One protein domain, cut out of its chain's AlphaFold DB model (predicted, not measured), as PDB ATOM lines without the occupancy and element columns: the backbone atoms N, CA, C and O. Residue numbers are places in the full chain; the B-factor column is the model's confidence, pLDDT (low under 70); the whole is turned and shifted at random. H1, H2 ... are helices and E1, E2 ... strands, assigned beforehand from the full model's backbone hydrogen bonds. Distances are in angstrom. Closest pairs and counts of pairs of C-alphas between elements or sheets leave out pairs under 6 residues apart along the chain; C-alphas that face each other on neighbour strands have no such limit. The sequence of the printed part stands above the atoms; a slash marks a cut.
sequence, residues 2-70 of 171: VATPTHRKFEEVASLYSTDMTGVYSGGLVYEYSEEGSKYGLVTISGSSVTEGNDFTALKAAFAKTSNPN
ATOM      1  N   VAL A   2     177.318 159.980 164.993       36.12
ATOM      2  CA  VAL A   2     178.164 159.176 165.890       36.12
ATOM      3  C   VAL A   2     179.550 159.808 165.857       36.12
ATOM      4  O   VAL A   2     180.120 159.948 164.779       36.12
ATOM      5  N   ALA A   3     180.046 160.261 167.007       39.56
ATOM      6  CA  ALA A   3     181.416 160.735 167.130       39.56
ATOM      7  C   ALA A   3     182.347 159.568 166.784       39.56
ATOM      8  O   ALA A   3     182.387 158.573 167.507       39.56
ATOM      9  N   THR A   4     183.043 159.655 165.654       46.97
ATOM     10  CA  THR A   4     184.124 158.726 165.333       46.97
ATOM     11  C   THR A   4     185.154 158.835 166.459       46.97
ATOM     12  O   THR A   4     185.613 159.953 166.718       46.97
ATOM     13  N   PRO A   5     185.497 157.743 167.163       55.72
ATOM     14  CA  PRO A   5     186.542 157.783 168.175       55.72
ATOM     15  C   PRO A   5     187.813 158.351 167.545       55.72
ATOM     16  O   PRO A   5     188.157 158.009 166.413       55.72
ATOM     17  N   THR A   6     188.498 159.254 168.242       67.00
ATOM     18  CA  THR A   6     189.797 159.771 167.805       67.00
ATOM     19  C   THR A   6     190.797 158.616 167.805       67.00
ATOM     20  O   THR A   6     191.335 158.261 168.849       67.00
ATOM     21  N   HIS A   7     190.989 157.989 166.647       80.94
ATOM     22  CA  HIS A   7     191.902 156.862 166.477       80.94
ATOM     23  C   HIS A   7     193.359 157.310 166.576       80.94
ATOM     24  O   HIS A   7     193.734 158.359 166.037       80.94
ATOM     25  N   ARG A   8     194.192 156.497 167.231       90.19
ATOM     26  CA  ARG A   8     195.631 156.758 167.337       90.19
ATOM     27  C   ARG A   8     196.320 156.379 166.033       90.19
ATOM     28  O   ARG A   8     196.149 155.278 165.519       90.19
ATOM     29  N   LYS A   9     197.111 157.308 165.494       90.31
ATOM     30  CA  LYS A   9     197.846 157.116 164.234       90.31
ATOM     31  C   LYS A   9     199.246 156.528 164.418       90.31
ATOM     32  O   LYS A   9     199.803 156.040 163.440       90.31
ATOM     33  N   PHE A  10     199.791 156.577 165.635       93.62
ATOM     34  CA  PHE A  10     201.136 156.102 165.975       93.62
ATOM     35  C   PHE A  10     202.258 156.754 165.144       93.62
ATOM     36  O   PHE A  10     203.238 156.107 164.776       93.62
ATOM     37  N   GLU A  11     202.116 158.047 164.828       93.31
ATOM     38  CA  GLU A  11     203.133 158.814 164.090       93.31
ATOM     39  C   GLU A  11     204.440 158.942 164.896       93.31
ATOM     40  O   GLU A  11     205.523 159.012 164.316       93.31
ATOM     41  N   GLU A  12     204.359 158.864 166.227       91.94
ATOM     42  CA  GLU A  12     205.501 158.854 167.140       91.94
ATOM     43  C   GLU A  12     206.436 157.656 166.938       91.94
ATOM     44  O   GLU A  12     207.620 157.765 167.251       91.94
ATOM     45  N   VAL A  13     205.955 156.539 166.378       93.88
ATOM     46  CA  VAL A  13     206.792 155.359 166.095       93.88
ATOM     47  C   VAL A  13     207.890 155.722 165.098       93.88
ATOM     48  O   VAL A  13     209.047 155.372 165.307       93.88
ATOM     49  N   ALA A  14     207.563 156.496 164.060       92.75
ATOM     50  CA  ALA A  14     208.548 156.922 163.071       92.75
ATOM     51  C   ALA A  14     209.618 157.836 163.690       92.75
ATOM     52  O   ALA A  14     210.798 157.720 163.366       92.75
ATOM     53  N   SER A  15     209.216 158.728 164.600       92.69
ATOM     54  CA  SER A  15     210.144 159.615 165.304       92.69
ATOM     55  C   SER A  15     211.010 158.859 166.308       92.69
ATOM     56  O   SER A  15     212.215 159.064 166.330       92.69
ATOM     57  N   LEU A  16     210.431 157.967 167.115       92.31
ATOM     58  CA  LEU A  16     211.140 157.250 168.178       92.31
ATOM     59  C   LEU A  16     212.231 156.316 167.637       92.31
ATOM     60  O   LEU A  16     213.241 156.101 168.301       92.31
ATOM     61  N   TYR A  17     212.034 155.791 166.429       91.69
ATOM     62  CA  TYR A  17     212.967 154.899 165.740       91.69
ATOM     63  C   TYR A  17     213.869 155.652 164.744       91.69
ATOM     64  O   TYR A  17     214.646 155.029 164.021       91.69
ATOM     65  N   SER A  18     213.786 156.985 164.691       90.38
ATOM     66  CA  SER A  18     214.664 157.801 163.854       90.38
ATOM     67  C   SER A  18     216.083 157.861 164.424       90.38
ATOM     68  O   SER A  18     216.323 157.629 165.612       90.38
ATOM     69  N   THR A  19     217.050 158.236 163.591       88.19
ATOM     70  CA  THR A  19     218.442 158.451 164.020       88.19
ATOM     71  C   THR A  19     218.581 159.549 165.072       88.19
ATOM     72  O   THR A  19     219.477 159.474 165.907       88.19
ATOM     73  N   ASP A  20     217.679 160.532 165.071       88.81
ATOM     74  CA  ASP A  20     217.713 161.653 166.016       88.81
ATOM     75  C   ASP A  20     217.323 161.212 167.435       88.81
ATOM     76  O   ASP A  20     217.792 161.786 168.415       88.81
ATOM     77  N   MET A  21     216.485 160.176 167.554       90.25
ATOM     78  CA  MET A  21     216.009 159.656 168.841       90.25
ATOM     79  C   MET A  21     216.788 158.425 169.307       90.25
ATOM     80  O   MET A  21     216.994 158.247 170.507       90.25
ATOM     81  N   THR A  22     217.256 157.585 168.385       88.69
ATOM     82  CA  THR A  22     217.840 156.266 168.704       88.69
ATOM     83  C   THR A  22     219.246 156.322 169.300       88.69
ATOM     84  O   THR A  22     219.718 155.326 169.840       88.69
ATOM     85  N   GLY A  23     219.885 157.496 169.295       85.06
ATOM     86  CA  GLY A  23     221.089 157.756 170.093       85.06
ATOM     87  C   GLY A  23     220.831 157.898 171.600       85.06
ATOM     88  O   GLY A  23     221.776 157.878 172.381       85.06
ATOM     89  N   VAL A  24     219.571 158.057 172.023       86.38
ATOM     90  CA  VAL A  24     219.182 158.246 173.434       86.38
ATOM     91  C   VAL A  24     218.143 157.215 173.874       86.38
ATOM     92  O   VAL A  24     218.225 156.678 174.976       86.38
ATOM     93  N   TYR A  25     217.162 156.928 173.019       87.81
ATOM     94  CA  TYR A  25     216.047 156.038 173.312       87.81
ATOM     95  C   TYR A  25     216.211 154.704 172.589       87.81
ATOM     96  O   TYR A  25     216.399 154.653 171.378       87.81
ATOM     97  N   SER A  26     216.055 153.602 173.318       88.06
ATOM     98  CA  SER A  26     216.140 152.243 172.764       88.06
ATOM     99  C   SER A  26     214.782 151.690 172.295       88.06
ATOM    100  O   SER A  26     214.550 150.486 172.358       88.06
ATOM    101  N   GLY A  27     213.869 152.560 171.853       88.88
ATOM    102  CA  GLY A  27     212.494 152.212 171.476       88.88
ATOM    103  C   GLY A  27     211.464 152.567 172.552       88.88
ATOM    104  O   GLY A  27     211.686 153.457 173.373       88.88
ATOM    105  N   GLY A  28     210.309 151.897 172.529       90.06
ATOM    106  CA  GLY A  28     209.205 152.179 173.446       90.06
ATOM    107  C   GLY A  28     208.126 151.100 173.450       90.06
ATOM    108  O   GLY A  28     208.100 150.219 172.593       90.06
ATOM    109  N   LEU A  29     207.238 151.176 174.441       93.25
ATOM    110  CA  LEU A  29     206.126 150.248 174.635       93.25
ATOM    111  C   LEU A  29     204.806 150.997 174.456       93.25
ATOM    112  O   LEU A  29     204.615 152.066 175.034       93.25
ATOM    113  N   VAL A  30     203.890 150.425 173.677       94.38
ATOM    114  CA  VAL A  30     202.550 150.993 173.507       94.38
ATOM    115  C   VAL A  30     201.646 150.540 174.647       94.38
ATOM    116  O   VAL A  30     201.513 149.346 174.911       94.38
ATOM    117  N   TYR A  31     200.998 151.507 175.290       92.31
ATOM    118  CA  TYR A  31     199.957 151.283 176.285       92.31
ATOM    119  C   TYR A  31     198.570 151.342 175.612       92.31
ATOM    120  O   TYR A  31     198.268 152.316 174.919       92.31
ATOM    121  N   GLU A  32     197.694 150.351 175.727       91.31
ATOM    122  CA  GLU A  32     197.878 148.993 176.259       91.31
ATOM    123  C   GLU A  32     197.288 147.971 175.279       91.31
ATOM    124  O   GLU A  32     196.635 148.333 174.301       91.31
ATOM    125  N   TYR A  33     197.543 146.681 175.491       93.88
ATOM    126  CA  TYR A  33     197.044 145.663 174.569       93.88
ATOM    127  C   TYR A  33     195.530 145.438 174.718       93.88
ATOM    128  O   TYR A  33     194.809 145.556 173.727       93.88
ATOM    129  N   SER A  34     195.039 145.149 175.926       94.31
ATOM    130  CA  SER A  34     193.629 144.840 176.213       94.31
ATOM    131  C   SER A  34     192.778 146.092 176.439       94.31
ATOM    132  O   SER A  34     193.142 146.983 177.193       94.31
ATOM    133  N   GLU A  35     191.601 146.159 175.818       91.12
ATOM    134  CA  GLU A  35     190.615 147.209 176.089       91.12
ATOM    135  C   GLU A  35     189.786 146.861 177.328       91.12
ATOM    136  O   GLU A  35     188.919 145.988 177.284       91.12
ATOM    137  N   GLU A  36     190.036 147.586 178.420       88.06
ATOM    138  CA  GLU A  36     189.387 147.385 179.727       88.06
ATOM    139  C   GLU A  36     188.457 148.553 180.115       88.06
ATOM    140  O   GLU A  36     188.124 148.760 181.280       88.06
ATOM    141  N   GLY A  37     188.008 149.337 179.127       84.69
ATOM    142  CA  GLY A  37     187.127 150.495 179.309       84.69
ATOM    143  C   GLY A  37     187.864 151.835 179.374       84.69
ATOM    144  O   GLY A  37     187.215 152.880 179.295       84.69
ATOM    145  N   SER A  38     189.199 151.799 179.451       86.06
ATOM    146  CA  SER A  38     190.114 152.947 179.454       86.06
ATOM    147  C   SER A  38     190.200 153.661 178.097       86.06
ATOM    148  O   SER A  38     190.637 154.809 178.044       86.06
ATOM    149  N   LYS A  39     189.750 153.015 177.007       87.81
ATOM    150  CA  LYS A  39     189.886 153.477 175.613       87.81
ATOM    151  C   LYS A  39     191.332 153.544 175.110       87.81
ATOM    152  O   LYS A  39     191.595 154.242 174.131       87.81
ATOM    153  N   TYR A  40     192.250 152.813 175.746       89.56
ATOM    154  CA  TYR A  40     193.648 152.676 175.319       89.56
ATOM    155  C   TYR A  40     193.994 151.296 174.752       89.56
ATOM    156  O   TYR A  40     195.104 151.119 174.237       89.56
ATOM    157  N   GLY A  41     193.074 150.334 174.812       91.06
ATOM    158  CA  GLY A  41     193.313 148.981 174.340       91.06
ATOM    159  C   GLY A  41     193.430 148.908 172.822       91.06
ATOM    160  O   GLY A  41     192.690 149.552 172.077       91.06
ATOM    161  N   LEU A  42     194.358 148.086 172.345       92.44
ATOM    162  CA  LEU A  42     194.499 147.766 170.925       92.44
ATOM    163  C   LEU A  42     193.496 146.696 170.478       92.44
ATOM    164  O   LEU A  42     193.071 146.690 169.321       92.44
ATOM    165  N   VAL A  43     193.111 145.792 171.381       93.69
ATOM    166  CA  VAL A  43     192.183 144.692 171.108       93.69
ATOM    167  C   VAL A  43     191.101 144.601 172.176       93.69
ATOM    168  O   VAL A  43     191.335 144.874 173.348       93.69
ATOM    169  N   THR A  44     189.909 144.158 171.792       92.56
ATOM    170  CA  THR A  44     188.854 143.785 172.742       92.56
ATOM    171  C   THR A  44     188.877 142.278 172.953       92.56
ATOM    172  O   THR A  44     188.849 141.514 171.986       92.56
ATOM    173  N   ILE A  45     188.912 141.845 174.212       93.88
ATOM    174  CA  ILE A  45     188.912 140.429 174.586       93.88
ATOM    175  C   ILE A  45     187.534 140.082 175.148       93.88
ATOM    176  O   ILE A  45     187.031 140.744 176.049       93.88
ATOM    177  N   SER A  46     186.894 139.057 174.593       91.44
ATOM    178  CA  SER A  46     185.588 138.555 175.028       91.44
ATOM    179  C   SER A  46     185.657 137.039 175.174       91.44
ATOM    180  O   SER A  46     185.572 136.302 174.192       91.44
ATOM    181  N   GLY A  47     185.852 136.563 176.407       91.25
ATOM    182  CA  GLY A  47     186.089 135.145 176.678       91.25
ATOM    183  C   GLY A  47     187.354 134.649 175.972       91.25
ATOM    184  O   GLY A  47     188.449 135.113 176.269       91.25
ATOM    185  N   SER A  48     187.201 133.722 175.024       92.25
ATOM    186  CA  SER A  48     188.294 133.184 174.197       92.25
ATOM    187  C   SER A  48     188.477 133.906 172.856       92.25
ATOM    188  O   SER A  48     189.271 133.464 172.028       92.25
ATOM    189  N   SER A  49     187.718 134.972 172.596       91.50
ATOM    190  CA  SER A  49     187.762 135.714 171.336       91.50
ATOM    191  C   SER A  49     188.509 137.032 171.500       91.50
ATOM    192  O   SER A  49     188.257 137.786 172.438       91.50
ATOM    193  N   VAL A  50     189.396 137.325 170.548       95.25
ATOM    194  CA  VAL A  50     190.136 138.588 170.452       95.25
ATOM    195  C   VAL A  50     189.688 139.307 169.187       95.25
ATOM    196  O   VAL A  50     189.694 138.722 168.107       95.25
ATOM    197  N   THR A  51     189.283 140.566 169.324       94.25
ATOM    198  CA  THR A  51     188.902 141.428 168.199       94.25
ATOM    199  C   THR A  51     189.880 142.588 168.103       94.25
ATOM    200  O   THR A  51     190.002 143.374 169.043       94.25
ATOM    201  N   GLU A  52     190.579 142.692 166.975       93.75
ATOM    202  CA  GLU A  52     191.513 143.786 166.704       93.75
ATOM    203  C   GLU A  52     190.755 145.098 166.468       93.75
ATOM    204  O   GLU A  52     189.814 145.154 165.674       93.75
ATOM    205  N   GLY A  53     191.161 146.159 167.165       86.88
ATOM    206  CA  GLY A  53     190.644 147.503 166.937       86.88
ATOM    207  C   GLY A  53     191.370 148.226 165.800       86.88
ATOM    208  O   GLY A  53     192.424 147.808 165.315       86.88
ATOM    209  N   ASN A  54     190.843 149.384 165.404       90.75
ATOM    210  CA  ASN A  54     191.466 150.228 164.378       90.75
ATOM    211  C   ASN A  54     192.886 150.670 164.775       90.75
ATOM    212  O   ASN A  54     193.777 150.715 163.928       90.75
ATOM    213  N   ASP A  55     193.107 150.937 166.065       92.19
ATOM    214  CA  ASP A  55     194.414 151.319 166.604       92.19
ATOM    215  C   ASP A  55     195.445 150.186 166.453       92.19
ATOM    216  O   ASP A  55     196.603 150.452 166.147       92.19
ATOM    217  N   PHE A  56     195.040 148.914 166.567       94.25
ATOM    218  CA  PHE A  56     195.937 147.786 166.292       94.25
ATOM    219  C   PHE A  56     196.420 147.795 164.838       94.25
ATOM    220  O   PHE A  56     197.610 147.632 164.564       94.25
ATOM    221  N   THR A  57     195.505 148.052 163.898       93.00
ATOM    222  CA  THR A  57     195.841 148.142 162.470       93.00
ATOM    223  C   THR A  57     196.776 149.321 162.195       93.00
ATOM    224  O   THR A  57     197.756 149.169 161.461       93.00
ATOM    225  N   ALA A  58     196.515 150.478 162.808       92.94
ATOM    226  CA  ALA A  58     197.363 151.659 162.684       92.94
ATOM    227  C   ALA A  58     198.769 151.413 163.252       92.94
ATOM    228  O   ALA A  58     199.758 151.702 162.578       92.94
ATOM    229  N   LEU A  59     198.872 150.804 164.437       94.19
ATOM    230  CA  LEU A  59     200.153 150.478 165.060       94.19
ATOM    231  C   LEU A  59     200.960 149.485 164.218       94.19
ATOM    232  O   LEU A  59     202.151 149.682 163.977       94.19
ATOM    233  N   LYS A  60     200.301 148.433 163.719       93.88
ATOM    234  CA  LYS A  60     200.918 147.452 162.822       93.88
ATOM    235  C   LYS A  60     201.465 148.120 161.562       93.88
ATOM    236  O   LYS A  60     202.582 147.814 161.149       93.88
ATOM    237  N   ALA A  61     200.709 149.041 160.964       94.38
ATOM    238  CA  ALA A  61     201.158 149.795 159.799       94.38
ATOM    239  C   ALA A  61     202.339 150.728 160.126       94.38
ATOM    240  O   ALA A  61     203.285 150.809 159.342       94.38
ATOM    241  N   ALA A  62     202.320 151.390 161.286       93.81
ATOM    242  CA  ALA A  62     203.396 152.272 161.736       93.81
ATOM    243  C   ALA A  62     204.714 151.513 161.953       93.81
ATOM    244  O   ALA A  62     205.755 151.952 161.460       93.81
ATOM    245  N   PHE A  63     204.671 150.339 162.595       94.06
ATOM    246  CA  PHE A  63     205.848 149.477 162.748       94.06
ATOM    247  C   PHE A  63     206.312 148.869 161.426       94.06
ATOM    248  O   PHE A  63     207.507 148.802 161.181       94.06
ATOM    249  N   ALA A  64     205.399 148.465 160.539       94.25
ATOM    250  CA  ALA A  64     205.786 147.923 159.234       94.25
ATOM    251  C   ALA A  64     206.477 148.967 158.338       94.25
ATOM    252  O   ALA A  64     207.318 148.617 157.514       94.25
ATOM    253  N   LYS A  65     206.114 150.247 158.484       93.56
ATOM    254  CA  LYS A  65     206.705 151.360 157.728       93.56
ATOM    255  C   LYS A  65     208.034 151.845 158.316       93.56
ATOM    256  O   LYS A  65     208.816 152.477 157.609       93.56
ATOM    257  N   THR A  66     208.269 151.586 159.595       92.38
ATOM    258  CA  THR A  66     209.413 152.106 160.338       92.38
ATOM    259  C   THR A  66     210.474 151.025 160.480       92.38
ATOM    260  O   THR A  66     210.246 150.000 161.115       92.38
ATOM    261  N   SER A  67     211.651 151.244 159.898       90.12
ATOM    262  CA  SER A  67     212.776 150.322 160.064       90.12
ATOM    263  C   SER A  67     213.282 150.326 161.505       90.12
ATOM    264  O   SER A  67     213.374 151.379 162.135       90.12
ATOM    265  N   ASN A  68     213.669 149.153 162.007       86.19
ATOM    266  CA  ASN A  68     214.361 149.069 163.290       86.19
ATOM    267  C   ASN A  68     215.722 149.776 163.206       86.19
ATOM    268  O   ASN A  68     216.414 149.599 162.200       86.19
ATOM    269  N   PRO A  69     216.131 150.525 164.245       84.69
ATOM    270  CA  PRO A  69     217.464 151.099 164.306       84.69
ATOM    271  C   PRO A  69     218.539 150.013 164.338       84.69
ATOM    272  O   PRO A  69     218.333 148.904 164.840       84.69
ATOM    273  N   ASN A  70     219.709 150.355 163.809       82.38
ATOM    274  CA  ASN A  70     220.864 149.471 163.708       82.38
ATOM    275  C   ASN A  70     222.019 150.002 164.567       82.38
ATOM    276  O   ASN A  70     222.111 151.198 164.834       82.38
TER     277      ASN A  70
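Overview. This is residues 2 to 70 of the 171 residues of a protein of Monilinia fructicola (UniProt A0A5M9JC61). The hairpin of strands E1 and E2 lies at one end of a loose body and the short helix H2 at the other, with helix H3 running lengthwise from the hairpin's end toward the short helix H1. A long unnamed stretch, residues 23 to 42, runs back from H2 to E1. The printed part has 69 residues with three named helices and two named strands, in the order H1, H2, E1, E2, H3; the sheet E1 - E2 is antiparallel. The class is mixed, helices and strands, though under half of the residues, 29, are in named elements. The whole is loose, with a radius of gyration of the C-alphas of 14.0 A and spans of 41 by 29 by 20 A.

Along the chain. H1 is residues 12 to 16, beginning at C-alpha 12 (205.501, 158.854, 167.140). H2 is residues 19 to 22. E1, residues 43 to 46, is 9.8 A long, and E2, residues 49 to 52, is 10.0 A long. H3, residues 54 to 65, is 16.7 A long and ends at C-alpha 65 (206.705, 151.360, 157.728).

Arrangement. H1 and H2 are close but not clearly touching; their closest C-alphas, of Leu 16 and Thr 22, are 6.8 A apart. H1 and H3 touch, H3 with residues 62 to 65 alone; the closest C-alphas, of Val 13 and Ala 62, are 6.3 A apart. H2 and H3 are apart. E1 and E2 form an antiparallel hairpin at 160 degrees, with N 44 and O 51 at 2.9 A and N 46 and O 49 at 2.8 A, within hydrogen-bond range. The closest C-alphas of E1 and H3, of Val 43 and Phe 56, are 6.8 A apart. Every O i to N i+4 pair is within hydrogen-bond range in H1 and H3; H2 is too short for such a pair.

Size, cuts and confidence. The C-alphas of Val 2 and Asn 70, the two farthest apart, are 43.8 A apart. The printed part has no cut. The link from H2 to E1 is long, with 20 residues; the other links are tight. The mean pLDDT of the printed part is 87.9, and residues 2 to 6 are under 70.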